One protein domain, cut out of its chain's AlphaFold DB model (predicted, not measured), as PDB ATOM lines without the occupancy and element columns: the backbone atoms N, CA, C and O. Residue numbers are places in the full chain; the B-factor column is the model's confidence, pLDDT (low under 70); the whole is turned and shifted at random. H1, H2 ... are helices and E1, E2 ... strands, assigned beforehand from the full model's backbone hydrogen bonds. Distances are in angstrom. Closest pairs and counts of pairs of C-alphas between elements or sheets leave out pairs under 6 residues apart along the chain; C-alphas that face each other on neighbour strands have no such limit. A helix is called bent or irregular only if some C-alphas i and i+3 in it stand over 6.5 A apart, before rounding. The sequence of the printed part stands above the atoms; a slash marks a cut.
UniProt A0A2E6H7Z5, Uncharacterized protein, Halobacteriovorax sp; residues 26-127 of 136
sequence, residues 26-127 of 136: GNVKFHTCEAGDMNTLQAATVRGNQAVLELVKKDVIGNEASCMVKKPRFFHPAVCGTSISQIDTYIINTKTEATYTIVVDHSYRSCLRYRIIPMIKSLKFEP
ATOM      1  N   GLY A  26      -2.980 -14.851 -42.677       51.94
ATOM      2  CA  GLY A  26      -3.885 -14.663 -43.822       51.94
ATOM      3  C   GLY A  26      -3.916 -15.777 -44.874       51.94
ATOM      4  O   GLY A  26      -4.917 -15.912 -45.568       51.94
ATOM      5  N   ASN A  27      -2.863 -16.591 -45.000       55.97
ATOM      6  CA  ASN A  27      -2.708 -17.520 -46.129       55.97
ATOM      7  C   ASN A  27      -2.451 -18.953 -45.660       55.97
ATOM      8  O   ASN A  27      -1.412 -19.539 -45.952       55.97
ATOM      9  N   VAL A  28      -3.414 -19.547 -44.950       65.81
ATOM     10  CA  VAL A  28      -3.398 -21.002 -44.732       65.81
ATOM     11  C   VAL A  28      -3.669 -21.670 -46.079       65.81
ATOM     12  O   VAL A  28      -4.814 -21.701 -46.550       65.81
ATOM     13  N   LYS A  29      -2.598 -22.149 -46.713       80.94
ATOM     14  CA  LYS A  29      -2.639 -22.839 -48.001       80.94
ATOM     15  C   LYS A  29      -3.043 -24.302 -47.817       80.94
ATOM     16  O   LYS A  29      -3.091 -24.825 -46.703       80.94
ATOM     17  N   PHE A  30      -3.398 -24.939 -48.926       86.00
ATOM     18  CA  PHE A  30      -3.532 -26.388 -48.960       86.00
ATOM     19  C   PHE A  30      -2.151 -27.015 -49.142       86.00
ATOM     20  O   PHE A  30      -1.345 -26.518 -49.928       86.00
ATOM     21  N   HIS A  31      -1.920 -28.118 -48.443       88.38
ATOM     22  CA  HIS A  31      -0.710 -28.924 -48.528       88.38
ATOM     23  C   HIS A  31      -1.080 -30.357 -48.895       88.38
ATOM     24  O   HIS A  31      -2.216 -30.775 -48.675       88.38
ATOM     25  N   THR A  32      -0.140 -31.114 -49.449       90.56
ATOM     26  CA  THR A  32      -0.320 -32.553 -49.668       90.56
ATOM     27  C   THR A  32      -0.547 -33.260 -48.332       90.56
ATOM     28  O   THR A  32       0.076 -32.905 -47.332       90.56
ATOM     29  N   CYS A  33      -1.456 -34.233 -48.302       90.50
ATOM     30  CA  CYS A  33      -1.723 -34.996 -47.086       90.50
ATOM     31  C   CYS A  33      -0.519 -35.845 -46.675       90.50
ATOM     32  O   CYS A  33       0.152 -36.455 -47.508       90.50
ATOM     33  N   GLU A  34      -0.281 -35.916 -45.369       91.50
ATOM     34  CA  GLU A  34       0.722 -36.789 -44.767       91.50
ATOM     35  C   GLU A  34       0.075 -38.069 -44.213       91.50
ATOM     36  O   GLU A  34      -1.140 -38.165 -44.048       91.50
ATOM     37  N   ALA A  35       0.874 -39.063 -43.817       88.25
ATOM     38  CA  ALA A  35       0.338 -40.282 -43.198       88.25
ATOM     39  C   ALA A  35      -0.522 -39.995 -41.943       88.25
ATOM     40  O   ALA A  35      -1.512 -40.681 -41.679       88.25
ATOM     41  N   GLY A  36      -0.184 -38.947 -41.179       88.88
ATOM     42  CA  GLY A  36      -0.961 -38.508 -40.015       88.88
ATOM     43  C   GLY A  36      -2.367 -37.993 -40.353       88.88
ATOM     44  O   GLY A  36      -3.279 -38.095 -39.527       88.88
ATOM     45  N   ASP A  37      -2.566 -37.495 -41.572       90.44
ATOM     46  CA  ASP A  37      -3.850 -36.998 -42.074       90.44
ATOM     47  C   ASP A  37      -4.810 -38.127 -42.392       90.44
ATOM     48  O   ASP A  37      -5.972 -38.111 -41.982       90.44
ATOM     49  N   MET A  38      -4.292 -39.171 -43.028       89.12
ATOM     50  CA  MET A  38      -5.073 -40.368 -43.310       89.12
ATOM     51  C   MET A  38      -5.457 -41.093 -42.023       89.12
ATOM     52  O   MET A  38      -6.613 -41.480 -41.854       89.12
ATOM     53  N   ASN A  39      -4.539 -41.168 -41.055       89.81
ATOM     54  CA  ASN A  39      -4.846 -41.685 -39.720       89.81
ATOM     55  C   ASN A  39      -5.933 -40.857 -39.020       89.81
ATOM     56  O   ASN A  39      -6.798 -41.409 -38.337       89.81
ATOM     57  N   THR A  40      -5.913 -39.536 -39.202       89.56
ATOM     58  CA  THR A  40      -6.942 -38.637 -38.672       89.56
ATOM     59  C   THR A  40      -8.306 -38.937 -39.285       89.56
ATOM     60  O   THR A  40      -9.271 -39.099 -38.541       89.56
ATOM     61  N   LEU A  41      -8.392 -39.055 -40.613       89.81
ATOM     62  CA  LEU A  41      -9.632 -39.409 -41.310       89.81
ATOM     63  C   LEU A  41     -10.138 -40.798 -40.907       89.81
ATOM     64  O   LEU A  41     -11.336 -40.984 -40.703       89.81
ATOM     65  N   GLN A  42      -9.234 -41.760 -40.718       89.00
ATOM     66  CA  GLN A  42      -9.579 -43.116 -40.290       89.00
ATOM     67  C   GLN A  42     -10.118 -43.162 -38.850       89.00
ATOM     68  O   GLN A  42     -11.027 -43.946 -38.554       89.00
ATOM     69  N   ALA A  43      -9.564 -42.326 -37.966       87.31
ATOM     70  CA  ALA A  43      -9.979 -42.182 -36.573       87.31
ATOM     71  C   ALA A  43     -11.168 -41.224 -36.381       87.31
ATOM     72  O   ALA A  43     -11.706 -41.140 -35.272       87.31
ATOM     73  N   ALA A  44     -11.560 -40.487 -37.423       88.44
ATOM     74  CA  ALA A  44     -12.645 -39.529 -37.347       88.44
ATOM     75  C   ALA A  44     -13.981 -40.226 -37.074       88.44
ATOM     76  O   ALA A  44     -14.228 -41.364 -37.469       88.44
ATOM     77  N   THR A  45     -14.850 -39.526 -36.359       89.06
ATOM     78  CA  THR A  45     -16.173 -40.010 -35.965       89.06
ATOM     79  C   THR A  45     -17.256 -39.129 -36.570       89.06
ATOM     80  O   THR A  45     -16.996 -38.023 -37.035       89.06
ATOM     81  N   VAL A  46     -18.490 -39.613 -36.575       86.62
ATOM     82  CA  VAL A  46     -19.664 -38.897 -37.085       86.62
ATOM     83  C   VAL A  46     -20.709 -38.855 -35.983       86.62
ATOM     84  O   VAL A  46     -20.902 -39.830 -35.258       86.62
ATOM     85  N   ARG A  47     -21.396 -37.722 -35.833       79.12
ATOM     86  CA  ARG A  47     -22.582 -37.651 -34.974       79.12
ATOM     87  C   ARG A  47     -23.794 -38.078 -35.794       79.12
ATOM     88  O   ARG A  47     -24.216 -37.362 -36.693       79.12
ATOM     89  N   GLY A  48     -24.336 -39.250 -35.481       78.94
ATOM     90  CA  GLY A  48     -25.585 -39.760 -36.049       78.94
ATOM     91  C   GLY A  48     -25.398 -40.650 -37.278       78.94
ATOM     92  O   GLY A  48     -25.775 -41.815 -37.234       78.94
ATOM     93  N   ASN A  49     -24.820 -40.132 -38.367       83.12
ATOM     94  CA  ASN A  49     -24.819 -40.857 -39.642       83.12
ATOM     95  C   ASN A  49     -23.571 -41.731 -39.847       83.12
ATOM     96  O   ASN A  49     -22.615 -41.318 -40.503       83.12
ATOM     97  N   GLN A  50     -23.616 -42.958 -39.326       86.25
ATOM     98  CA  GLN A  50     -22.543 -43.946 -39.464       86.25
ATOM     99  C   GLN A  50     -22.197 -44.285 -40.927       86.25
ATOM    100  O   GLN A  50     -21.037 -44.568 -41.220       86.25
ATOM    101  N   ALA A  51     -23.151 -44.179 -41.862       86.19
ATOM    102  CA  ALA A  51     -22.907 -44.463 -43.277       86.19
ATOM    103  C   ALA A  51     -21.884 -43.501 -43.902       86.19
ATOM    104  O   ALA A  51     -21.114 -43.895 -44.774       86.19
ATOM    105  N   VAL A  52     -21.805 -42.256 -43.412       86.50
ATOM    106  CA  VAL A  52     -20.769 -41.299 -43.840       86.50
ATOM    107  C   VAL A  52     -19.378 -41.810 -43.474       86.50
ATOM    108  O   VAL A  52     -18.452 -41.688 -44.271       86.50
ATOM    109  N   LEU A  53     -19.220 -42.417 -42.294       87.12
ATOM    110  CA  LEU A  53     -17.935 -42.973 -41.878       87.12
ATOM    111  C   LEU A  53     -17.529 -44.164 -42.750       87.12
ATOM    112  O   LEU A  53     -16.363 -44.282 -43.124       87.12
ATOM    113  N   GLU A  54     -18.475 -45.044 -43.067       87.88
ATOM    114  CA  GLU A  54     -18.222 -46.201 -43.931       87.88
ATOM    115  C   GLU A  54     -17.850 -45.775 -45.348       87.88
ATOM    116  O   GLU A  54     -16.869 -46.278 -45.895       87.88
ATOM    117  N   LEU A  55     -18.563 -44.791 -45.899       88.44
ATOM    118  CA  LEU A  55     -18.270 -44.215 -47.206       88.44
ATOM    119  C   LEU A  55     -16.874 -43.583 -47.239       88.44
ATOM    120  O   LEU A  55     -16.102 -43.852 -48.154       88.44
ATOM    121  N   VAL A  56     -16.492 -42.811 -46.216       88.50
ATOM    122  CA  VAL A  56     -15.129 -42.256 -46.130       88.50
ATOM    123  C   VAL A  56     -14.085 -43.369 -46.072       88.50
ATOM    124  O   VAL A  56     -13.093 -43.324 -46.794       88.50
ATOM    125  N   LYS A  57     -14.296 -44.402 -45.255       88.88
ATOM    126  CA  LYS A  57     -13.328 -45.500 -45.128       88.88
ATOM    127  C   LYS A  57     -13.178 -46.309 -46.414       88.88
ATOM    128  O   LYS A  57     -12.058 -46.650 -46.782       88.88
ATOM    129  N   LYS A  58     -14.288 -46.629 -47.076       87.88
ATOM    130  CA  LYS A  58     -14.293 -47.502 -48.249       87.88
ATOM    131  C   LYS A  58     -13.922 -46.753 -49.522       87.88
ATOM    132  O   LYS A  58     -13.015 -47.176 -50.231       87.88
ATOM    133  N   ASP A  59     -14.598 -45.642 -49.781       85.19
ATOM    134  CA  ASP A  59     -14.525 -44.979 -51.080       85.19
ATOM    135  C   ASP A  59     -13.425 -43.927 -51.117       85.19
ATOM    136  O   ASP A  59     -12.801 -43.747 -52.156       85.19
ATOM    137  N   VAL A  60     -13.143 -43.270 -49.988       87.38
ATOM    138  CA  VAL A  60     -12.130 -42.210 -49.938       87.38
ATOM    139  C   VAL A  60     -10.766 -42.773 -49.557       87.38
ATOM    140  O   VAL A  60      -9.833 -42.675 -50.345       87.38
ATOM    141  N   ILE A  61     -10.645 -43.399 -48.382       87.25
ATOM    142  CA  ILE A  61      -9.359 -43.926 -47.892       87.25
ATOM    143  C   ILE A  61      -8.909 -45.132 -48.736       87.25
ATOM    144  O   ILE A  61      -7.739 -45.243 -49.080       87.25
ATOM    145  N   GLY A  62      -9.833 -46.026 -49.106       84.94
ATOM    146  CA  GLY A  62      -9.516 -47.215 -49.905       84.94
ATOM    147  C   GLY A  62      -9.141 -46.926 -51.364       84.94
ATOM    148  O   GLY A  62      -8.352 -47.670 -51.947       84.94
ATOM    149  N   ASN A  63      -9.662 -45.839 -51.945       85.38
ATOM    150  CA  ASN A  63      -9.455 -45.493 -53.356       85.38
ATOM    151  C   ASN A  63      -8.756 -44.144 -53.555       85.38
ATOM    152  O   ASN A  63      -8.922 -43.533 -54.607       85.38
ATOM    153  N   GLU A  64      -7.987 -43.662 -52.584       82.31
ATOM    154  CA  GLU A  64      -7.273 -42.389 -52.699       82.31
ATOM    155  C   GLU A  64      -6.298 -42.392 -53.895       82.31
ATOM    156  O   GLU A  64      -5.518 -43.333 -54.074       82.31
ATOM    157  N   ALA A  65      -6.344 -41.338 -54.716       80.81
ATOM    158  CA  ALA A  65      -5.349 -41.060 -55.756       80.81
ATOM    159  C   ALA A  65      -4.510 -39.816 -55.427       80.81
ATOM    160  O   ALA A  65      -3.295 -39.829 -55.610       80.81
ATOM    161  N   SER A  66      -5.143 -38.751 -54.929       88.88
ATOM    162  CA  SER A  66      -4.446 -37.557 -54.446       88.88
ATOM    163  C   SER A  66      -5.217 -36.898 -53.310       88.88
ATOM    164  O   SER A  66      -6.422 -36.681 -53.445       88.88
ATOM    165  N   CYS A  67      -4.525 -36.500 -52.246       90.12
ATOM    166  CA  CYS A  67      -5.117 -35.830 -51.093       90.12
ATOM    167  C   CYS A  67      -4.408 -34.508 -50.801       90.12
ATOM    168  O   CYS A  67      -3.176 -34.431 -50.755       90.12
ATOM    169  N   MET A  68      -5.205 -33.470 -50.557       90.75
ATOM    170  CA  MET A  68      -4.741 -32.184 -50.056       90.75
ATOM    171  C   MET A  68      -5.531 -31.758 -48.829       90.75
ATOM    172  O   MET A  68      -6.746 -31.929 -48.761       90.75
ATOM    173  N   VAL A  69      -4.844 -31.160 -47.866       91.94
ATOM    174  CA  VAL A  69      -5.408 -30.743 -46.590       91.94
ATOM    175  C   VAL A  69      -5.069 -29.288 -46.302       91.94
ATOM    176  O   VAL A  69      -3.945 -28.824 -46.491       91.94
ATOM    177  N   LYS A  70      -6.061 -28.551 -45.814       90.94
ATOM    178  CA  LYS A  70      -5.905 -27.215 -45.248       90.94
ATOM    179  C   LYS A  70      -6.089 -27.300 -43.740       90.94
ATOM    180  O   LYS A  70      -7.169 -27.669 -43.281       90.94
ATOM    181  N   LYS A  71      -5.050 -26.920 -42.991       88.00
ATOM    182  CA  LYS A  71      -5.016 -26.953 -41.520       88.00
ATOM    183  C   LYS A  71      -4.767 -25.552 -40.950       88.00
ATOM    184  O   LYS A  71      -3.614 -25.168 -40.760       88.00
ATOM    185  N   PRO A  72      -5.809 -24.761 -40.661       81.88
ATOM    186  CA  PRO A  72      -5.666 -23.482 -39.981       81.88
ATOM    187  C   PRO A  72      -5.361 -23.735 -38.499       81.88
ATOM    188  O   PRO A  72      -6.236 -23.684 -37.634       81.88
ATOM    189  N   ARG A  73      -4.111 -24.094 -38.197       74.00
ATOM    190  CA  ARG A  73      -3.670 -24.345 -36.826       74.00
ATOM    191  C   ARG A  73      -3.435 -23.009 -36.137       74.00
ATOM    192  O   ARG A  73      -2.449 -22.326 -36.379       74.00
ATOM    193  N   PHE A  74      -4.347 -22.663 -35.241       67.94
ATOM    194  CA  PHE A  74      -4.144 -21.584 -34.288       67.94
ATOM    195  C   PHE A  74      -3.629 -22.173 -32.978       67.94
ATOM    196  O   PHE A  74      -4.207 -23.125 -32.438       67.94
ATOM    197  N   PHE A  75      -2.523 -21.621 -32.476       64.75
ATOM    198  CA  PHE A  75      -1.993 -21.997 -31.173       64.75
ATOM    199  C   PHE A  75      -2.960 -21.487 -30.105       64.75
ATOM    200  O   PHE A  75      -3.068 -20.287 -29.848       64.75
ATOM    201  N   HIS A  76      -3.724 -22.407 -29.533       65.25
ATOM    202  CA  HIS A  76      -4.694 -22.113 -28.496       65.25
ATOM    203  C   HIS A  76      -4.345 -22.901 -27.236       65.25
ATOM    204  O   HIS A  76      -3.934 -24.063 -27.347       65.25
ATOM    205  N   PRO A  77      -4.485 -22.298 -26.041       63.69
ATOM    206  CA  PRO A  77      -4.220 -22.999 -24.797       63.69
ATOM    207  C   PRO A  77      -5.134 -24.225 -24.688       63.69
ATOM    208  O   PRO A  77      -6.338 -24.160 -24.935       63.69
ATOM    209  N   ALA A  78      -4.541 -25.367 -24.352       61.75
ATOM    210  CA  ALA A  78      -5.243 -26.637 -24.256       61.75
ATOM    211  C   ALA A  78      -6.062 -26.701 -22.958       61.75
ATOM    212  O   ALA A  78      -5.548 -27.125 -21.926       61.75
ATOM    213  N   VAL A  79      -7.337 -26.307 -23.008       64.62
ATOM    214  CA  VAL A  79      -8.261 -26.422 -21.866       64.62
ATOM    215  C   VAL A  79      -9.293 -27.516 -22.140       64.62
ATOM    216  O   VAL A  79      -9.962 -27.516 -23.176       64.62
ATOM    217  N   CYS A  80      -9.416 -28.476 -21.221       69.00
ATOM    218  CA  CYS A  80     -10.396 -29.555 -21.319       69.00
ATOM    219  C   CYS A  80     -11.829 -29.007 -21.181       69.00
ATOM    220  O   CYS A  80     -12.073 -28.099 -20.392       69.00
ATOM    221  N   GLY A  81     -12.780 -29.538 -21.955       62.09
ATOM    222  CA  GLY A  81     -14.183 -29.096 -21.918       62.09
ATOM    223  C   GLY A  81     -14.490 -27.805 -22.688       62.09
ATOM    224  O   GLY A  81     -15.660 -27.472 -22.851       62.09
ATOM    225  N   THR A  82     -13.479 -27.109 -23.218       60.59
ATOM    226  CA  THR A  82     -13.679 -25.966 -24.124       60.59
ATOM    227  C   THR A  82     -13.591 -26.429 -25.579       60.59
ATOM    228  O   THR A  82     -12.707 -27.210 -25.931       60.59
ATOM    229  N   SER A  83     -14.517 -25.971 -26.426       61.12
ATOM    230  CA  SER A  83     -14.483 -26.230 -27.868       61.12
ATOM    231  C   SER A  83     -13.786 -25.068 -28.555       61.12
ATOM    232  O   SER A  83     -14.372 -23.996 -28.700       61.12
ATOM    233  N   ILE A  84     -12.553 -25.278 -29.002       67.06
ATOM    234  CA  ILE A  84     -11.839 -24.288 -29.804       67.06
ATOM    235  C   ILE A  84     -11.811 -24.768 -31.247       67.06
ATOM    236  O   ILE A  84     -11.162 -25.774 -31.522       67.06
ATOM    237  N   SER A  85     -12.514 -24.043 -32.127       70.69
ATOM    238  CA  SER A  85     -12.723 -24.407 -33.534       70.69
ATOM    239  C   SER A  85     -11.401 -24.696 -34.248       70.69
ATOM    240  O   SER A  85     -10.671 -23.775 -34.614       70.69
ATOM    241  N   GLN A  86     -11.096 -25.976 -34.446       82.12
ATOM    242  CA  GLN A  86      -9.952 -26.446 -35.227       82.12
ATOM    243  C   GLN A  86     -10.476 -27.303 -36.370       82.12
ATOM    244  O   GLN A  86     -10.731 -28.491 -36.199       82.12
ATOM    245  N   ILE A  87     -10.688 -26.668 -37.519       88.50
ATOM    246  CA  ILE A  87     -11.328 -27.293 -38.671       88.50
ATOM    247  C   ILE A  87     -10.285 -27.571 -39.742       88.50
ATOM    248  O   ILE A  87      -9.759 -26.635 -40.342       88.50
ATOM    249  N   ASP A  88     -10.065 -28.846 -40.027       91.25
ATOM    250  CA  ASP A  88      -9.249 -29.296 -41.144       91.25
ATOM    251  C   ASP A  88     -10.160 -29.583 -42.346       91.25
ATOM    252  O   ASP A  88     -11.236 -30.172 -42.211       91.25
ATOM    253  N   THR A  89      -9.753 -29.138 -43.534       92.81
ATOM    254  CA  THR A  89     -10.492 -29.384 -44.783       92.81
ATOM    255  C   THR A  89      -9.647 -30.233 -45.713       92.81
ATOM    256  O   THR A  89      -8.579 -29.795 -46.133       92.81
ATOM    257  N   TYR A  90     -10.145 -31.414 -46.051       93.31
ATOM    258  CA  TYR A  90      -9.513 -32.372 -46.946       93.31
ATOM    259  C   TYR A  90     -10.204 -32.317 -48.304       93.31
ATOM    260  O   TYR A  90     -11.432 -32.320 -48.367       93.31
ATOM    261  N   ILE A  91      -9.428 -32.275 -49.379       92.69
ATOM    262  CA  ILE A  91      -9.877 -32.441 -50.760       92.69
ATOM    263  C   ILE A  91      -9.159 -33.670 -51.294       92.69
ATOM    264  O   ILE A  91      -7.932 -33.687 -51.371       92.69
ATOM    265  N   ILE A  92      -9.926 -34.703 -51.619       92.38
ATOM    266  CA  ILE A  92      -9.400 -36.006 -52.011       92.38
ATOM    267  C   ILE A  92      -9.983 -36.371 -53.363       92.38
ATOM    268  O   ILE A  92     -11.196 -36.532 -53.482       92.38
ATOM    269  N   ASN A  93      -9.116 -36.527 -54.355       91.56
ATOM    270  CA  ASN A  93      -9.485 -37.169 -55.606       91.56
ATOM    271  C   ASN A  93      -9.248 -38.671 -55.461       91.56
ATOM    272  O   ASN A  93      -8.179 -39.107 -55.020       91.56
ATOM    273  N   THR A  94     -10.240 -39.461 -55.841       91.25
ATOM    274  CA  THR A  94     -10.149 -40.916 -55.849       91.25
ATOM    275  C   THR A  94      -9.676 -41.430 -57.204       91.25
ATOM    276  O   THR A  94      -9.753 -40.748 -58.225       91.25
ATOM    277  N   LYS A  95      -9.229 -42.686 -57.231       89.44
ATOM    278  CA  LYS A  95      -8.880 -43.425 -58.454       89.44
ATOM    279  C   LYS A  95     -10.071 -43.615 -59.393       89.44
ATOM    280  O   LYS A  95      -9.878 -43.862 -60.573       89.44
ATOM    281  N   THR A  96     -11.290 -43.494 -58.871       87.19
ATOM    282  CA  THR A  96     -12.539 -43.527 -59.645       87.19
ATOM    283  C   THR A  96     -12.908 -42.157 -60.220       87.19
ATOM    284  O   THR A  96     -14.064 -41.948 -60.569       87.19
ATOM    285  N   GLU A  97     -11.962 -41.212 -60.249       87.62
ATOM    286  CA  GLU A  97     -12.136 -39.853 -60.774       87.62
ATOM    287  C   GLU A  97     -13.228 -39.031 -60.066       87.62
ATOM    288  O   GLU A  97     -13.788 -38.097 -60.631       87.62
ATOM    289  N   ALA A  98     -13.515 -39.329 -58.797       89.56
ATOM    290  CA  ALA A  98     -14.418 -38.520 -57.986       89.56
ATOM    291  C   ALA A  98     -13.643 -37.625 -57.016       89.56
ATOM    292  O   ALA A  98     -12.557 -37.981 -56.562       89.56
ATOM    293  N   THR A  99     -14.229 -36.485 -56.651       92.38
ATOM    294  CA  THR A  99     -13.679 -35.587 -55.629       92.38
ATOM    295  C   THR A  99     -14.528 -35.624 -54.366       92.38
ATOM    296  O   THR A  99     -15.739 -35.403 -54.401       92.38
ATOM    297  N   TYR A 100     -13.875 -35.799 -53.224       93.50
ATOM    298  CA  TYR A 100     -14.473 -35.666 -51.904       93.50
ATOM    299  C   TYR A 100     -13.889 -34.460 -51.185       93.50
ATOM    300  O   TYR A 100     -12.676 -34.333 -51.045       93.50
ATOM    301  N   THR A 101     -14.755 -33.576 -50.696       94.12
ATOM    302  CA  THR A 101     -14.365 -32.542 -49.732       94.12
ATOM    303  C   THR A 101     -14.873 -32.941 -48.357       94.12
ATOM    304  O   THR A 101     -16.084 -33.005 -48.141       94.12
ATOM    305  N   ILE A 102     -13.957 -33.216 -47.434       94.06
ATOM    306  CA  ILE A 102     -14.266 -33.663 -46.075       94.06
ATOM    307  C   ILE A 102     -13.833 -32.579 -45.101       94.06
ATOM    308  O   ILE A 102     -12.689 -32.134 -45.119       94.06
ATOM    309  N   VAL A 103     -14.744 -32.162 -44.230       93.56
ATOM    310  CA  VAL A 103     -14.461 -31.183 -43.179       93.56
ATOM    311  C   VAL A 103     -14.428 -31.905 -41.842       93.56
ATOM    312  O   VAL A 103     -15.441 -32.462 -41.411       93.56
ATOM    313  N   VAL A 104     -13.274 -31.885 -41.179       92.25
ATOM    314  CA  VAL A 104     -13.046 -32.547 -39.890       92.25
ATOM    315  C   VAL A 104     -12.821 -31.504 -38.807       92.25
ATOM    316  O   VAL A 104     -11.981 -30.621 -38.933       92.25
ATOM    317  N   ASP A 105     -13.569 -31.621 -37.721       89.44
ATOM    318  CA  ASP A 105     -13.441 -30.797 -36.532       89.44
ATOM    319  C   ASP A 105     -12.633 -31.519 -35.445       89.44
ATOM    320  O   ASP A 105     -12.984 -32.615 -35.008       89.44
ATOM    321  N   HIS A 106     -11.566 -30.873 -34.985       86.56
ATOM    322  CA  HIS A 106     -10.671 -31.314 -33.917       86.56
ATOM    323  C   HIS A 106     -10.938 -30.623 -32.574       86.56
ATOM    324  O   HIS A 106     -10.183 -30.810 -31.616       86.56
ATOM    325  N   SER A 107     -11.995 -29.817 -32.477       80.44
ATOM    326  CA  SER A 107     -12.292 -29.019 -31.281       80.44
ATOM    327  C   SER A 107     -12.619 -29.864 -30.057       80.44
ATOM    328  O   SER A 107     -12.433 -29.412 -28.927       80.44
ATOM    329  N   TYR A 108     -13.127 -31.083 -30.253       76.88
ATOM    330  CA  TYR A 108     -13.542 -31.925 -29.141       76.88
ATOM    331  C   TYR A 108     -12.338 -32.587 -28.465       76.88
ATOM    332  O   TYR A 108     -11.685 -33.476 -29.020       76.88
ATOM    333  N   ARG A 109     -12.085 -32.179 -27.218       74.00
ATOM    334  CA  ARG A 109     -11.096 -32.792 -26.326       74.00
ATOM    335  C   ARG A 109     -11.793 -33.450 -25.146       74.00
ATOM    336  O   ARG A 109     -12.460 -32.782 -24.358       74.00
ATOM    337  N   SER A 110     -11.608 -34.759 -25.005       71.69
ATOM    338  CA  SER A 110     -12.118 -35.503 -23.853       71.69
ATOM    339  C   SER A 110     -11.317 -35.164 -22.593       71.69
ATOM    340  O   SER A 110     -10.098 -35.336 -22.580       71.69
ATOM    341  N   CYS A 111     -11.992 -34.747 -21.517       74.38
ATOM    342  CA  CYS A 111     -11.356 -34.466 -20.223       74.38
ATOM    343  C   CYS A 111     -10.770 -35.723 -19.564       74.38
ATOM    344  O   CYS A 111      -9.769 -35.644 -18.867       74.38
ATOM    345  N   LEU A 112     -11.368 -36.892 -19.808       74.81
ATOM    346  CA  LEU A 112     -10.990 -38.141 -19.140       74.81
ATOM    347  C   LEU A 112      -9.663 -38.725 -19.642       74.81
ATOM    348  O   LEU A 112      -9.077 -39.566 -18.970       74.81
ATOM    349  N   ARG A 113      -9.204 -38.334 -20.840       72.25
ATOM    350  CA  ARG A 113      -7.992 -38.897 -21.469       72.25
ATOM    351  C   ARG A 113      -7.145 -37.878 -22.231       72.25
ATOM    352  O   ARG A 113      -6.251 -38.280 -22.967       72.25
ATOM    353  N   TYR A 114      -7.477 -36.587 -22.141       72.38
ATOM    354  CA  TYR A 114      -6.883 -35.508 -22.948       72.38
ATOM    355  C   TYR A 114      -6.798 -35.827 -24.454       72.38
ATOM    356  O   TYR A 114      -5.965 -35.290 -25.182       72.38
ATOM    357  N   ARG A 115      -7.681 -36.709 -24.942       76.25
ATOM    358  CA  ARG A 115      -7.658 -37.196 -26.319       76.25
ATOM    359  C   ARG A 115      -8.509 -36.289 -27.194       76.25
ATOM    360  O   ARG A 115      -9.653 -35.992 -26.846       76.25
ATOM    361  N   ILE A 116      -7.954 -35.887 -28.333       79.62
ATOM    362  CA  ILE A 116      -8.702 -35.229 -29.405       79.62
ATOM    363  C   ILE A 116      -9.538 -36.296 -30.110       79.62
ATOM    364  O   ILE A 116      -9.004 -37.338 -30.494       79.62
ATOM    365  N   ILE A 117     -10.836 -36.045 -30.267       85.56
ATOM    366  CA  ILE A 117     -11.721 -36.906 -31.057       85.56
ATOM    367  C   ILE A 117     -12.069 -36.142 -32.336       85.56
ATOM    368  O   ILE A 117     -12.884 -35.222 -32.267       85.56
ATOM    369  N   PRO A 118     -11.443 -36.471 -33.482       88.94
ATOM    370  CA  PRO A 118     -11.788 -35.836 -34.743       88.94
ATOM    371  C   PRO A 118     -13.222 -36.196 -35.138       88.94
ATOM    372  O   PRO A 118     -13.657 -37.343 -34.990       88.94
ATOM    373  N   MET A 119     -13.967 -35.214 -35.633       90.19
ATOM    374  CA  MET A 119     -15.366 -35.373 -36.018       90.19
ATOM    375  C   MET A 119     -15.597 -34.878 -37.441       90.19
ATOM    376  O   MET A 119     -15.373 -33.707 -37.726       90.19
ATOM    377  N   ILE A 120     -16.098 -35.731 -38.328       91.50
ATOM    378  CA  ILE A 120     -16.527 -35.318 -39.665       91.50
ATOM    379  C   ILE A 120     -17.791 -34.467 -39.505       91.50
ATOM    380  O   ILE A 120     -18.829 -34.952 -39.049       91.50
ATOM    381  N   LYS A 121     -17.694 -33.186 -39.866       90.50
ATOM    382  CA  LYS A 121     -18.814 -32.236 -39.855       90.50
ATOM    383  C   LYS A 121     -19.593 -32.242 -41.155       90.50
ATOM    384  O   LYS A 121     -20.815 -32.129 -41.133       90.50
ATOM    385  N   SER A 122     -18.893 -32.338 -42.276       91.62
ATOM    386  CA  SER A 122     -19.520 -32.396 -43.587       91.62
ATOM    387  C   SER A 122     -18.684 -33.213 -44.556       91.62
ATOM    388  O   SER A 122     -17.460 -33.318 -44.439       91.62
ATOM    389  N   LEU A 123     -19.392 -33.794 -45.516       92.69
ATOM    390  CA  LEU A 123     -18.836 -34.497 -46.652       92.69
ATOM    391  C   LEU A 123     -19.559 -33.991 -47.894       92.69
ATOM    392  O   LEU A 123     -20.789 -33.990 -47.946       92.69
ATOM    393  N   LYS A 124     -18.789 -33.552 -48.884       93.56
ATOM    394  CA  LYS A 124     -19.287 -33.183 -50.203       93.56
ATOM    395  C   LYS A 124     -18.681 -34.126 -51.227       93.56
ATOM    396  O   LYS A 124     -17.465 -34.297 -51.245       93.56
ATOM    397  N   PHE A 125     -19.531 -34.700 -52.064       92.62
ATOM    398  CA  PHE A 125     -19.137 -35.532 -53.189       92.62
ATOM    399  C   PHE A 125     -19.326 -34.760 -54.489       92.62
ATOM    400  O   PHE A 125     -20.350 -34.097 -54.675       92.62
ATOM    401  N   GLU A 126     -18.353 -34.866 -55.384       92.25
ATOM    402  CA  GLU A 126     -18.445 -34.370 -56.748       92.25
ATOM    403  C   GLU A 126     -17.991 -35.469 -57.713       92.25
ATOM    404  O   GLU A 126     -16.920 -36.045 -57.517       92.25
ATOM    405  N   PRO A 127     -18.787 -35.771 -58.753       89.38
ATOM    406  CA  PRO A 127     -18.544 -36.909 -59.639       89.38
ATOM    407  C   PRO A 127     -17.416 -36.670 -60.650       89.38
ATOM    408  O   PRO A 127     -17.204 -37.503 -61.521       89.38
TER     409      PRO A 127
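This is residues 26 to 127 of the 136 residues of an uncharacterized protein of Halobacteriovorax sp (UniProt A0A2E6H7Z5). Look first for one twisted sheet of four strands, with the helical hairpin of H1 and H2 packed over one face and the other face bare of helices. Beyond one end of the strands run two long links, residues 71 to 86 and 106 to 118, and they draw the domain out along its longest axis. The 102 printed residues hold two named helices followed by four named strands, in the sheet order E1 E2 E3 E4, all antiparallel; the class is mixed. The whole is compact, with a radius of gyration of the C-alphas of 13.9 A, and spans 42 by 34 by 21 A.

Find C-alpha 64 at (-7.273, -42.389, -52.699), where E1, residues 64 to 70, begins. E2, residues 87 to 94, runs 22.0 A, and E3, residues 99 to 105, runs 19.7 A. E4, residues 119 to 126, runs 21.0 A to C-alpha 126 at (-18.445, -34.370, -56.748). Go back to C-alpha 35 at (0.338, -40.282, -43.198) for the start of H1, residues 35 to 43, 12.4 A long. H2, residues 50 to 61, is 15.6 A long; it is neither bent nor irregular, but only just: C-alphas 58 and 61 are 6.1 A apart.

The strands E1 to E4 form a meander, each the antiparallel neighbour of the one before. Between E1 and E2, look at N 68 and O 91, 2.9 A apart and within hydrogen-bond range. Between E2 and E3, N 90 and O 102 are within that range at 2.8 A, and between E3 and E4, N 103 and O 122 at 3.0 A. The edge strands E1 and E4 are apart. Residues 31 to 32 pair antiparallel with residues 68 to 69 of E1. H1 and H2 lie on the same face of the sheet, in two layers, helices over strands. H1 has a height over the sheet of 8.6 A and runs across the strands, only just, at 62 degrees to E3 on the local plane. H2, at a height of 8.9 A, runs slantwise to the strands, at 45 degrees to E3 on the local plane; its closest C-alpha pair with E2 is Val 60 and Thr 94, 6.4 A. H2 touches H1 with residues 56 to 61 alone, closest at the C-alphas of Gln 42 and Lys 57, 6.6 A, at a shallow tilt of 24 degrees, opposite ways. Every O i to N i+4 pair is within hydrogen-bond range in H1, and 7 of 8 in H2.

The two C-alphas farthest apart are those of Val 79 and Thr 96, 41.7 A. The printed part has no cut. The links E1 to E2, 16 residues, and E3 to E4, 13 residues, are long. In the B-factor column the mean pLDDT of the printed part is 83.5; look for values under 70 at residues 26 to 28 and 74 to 84.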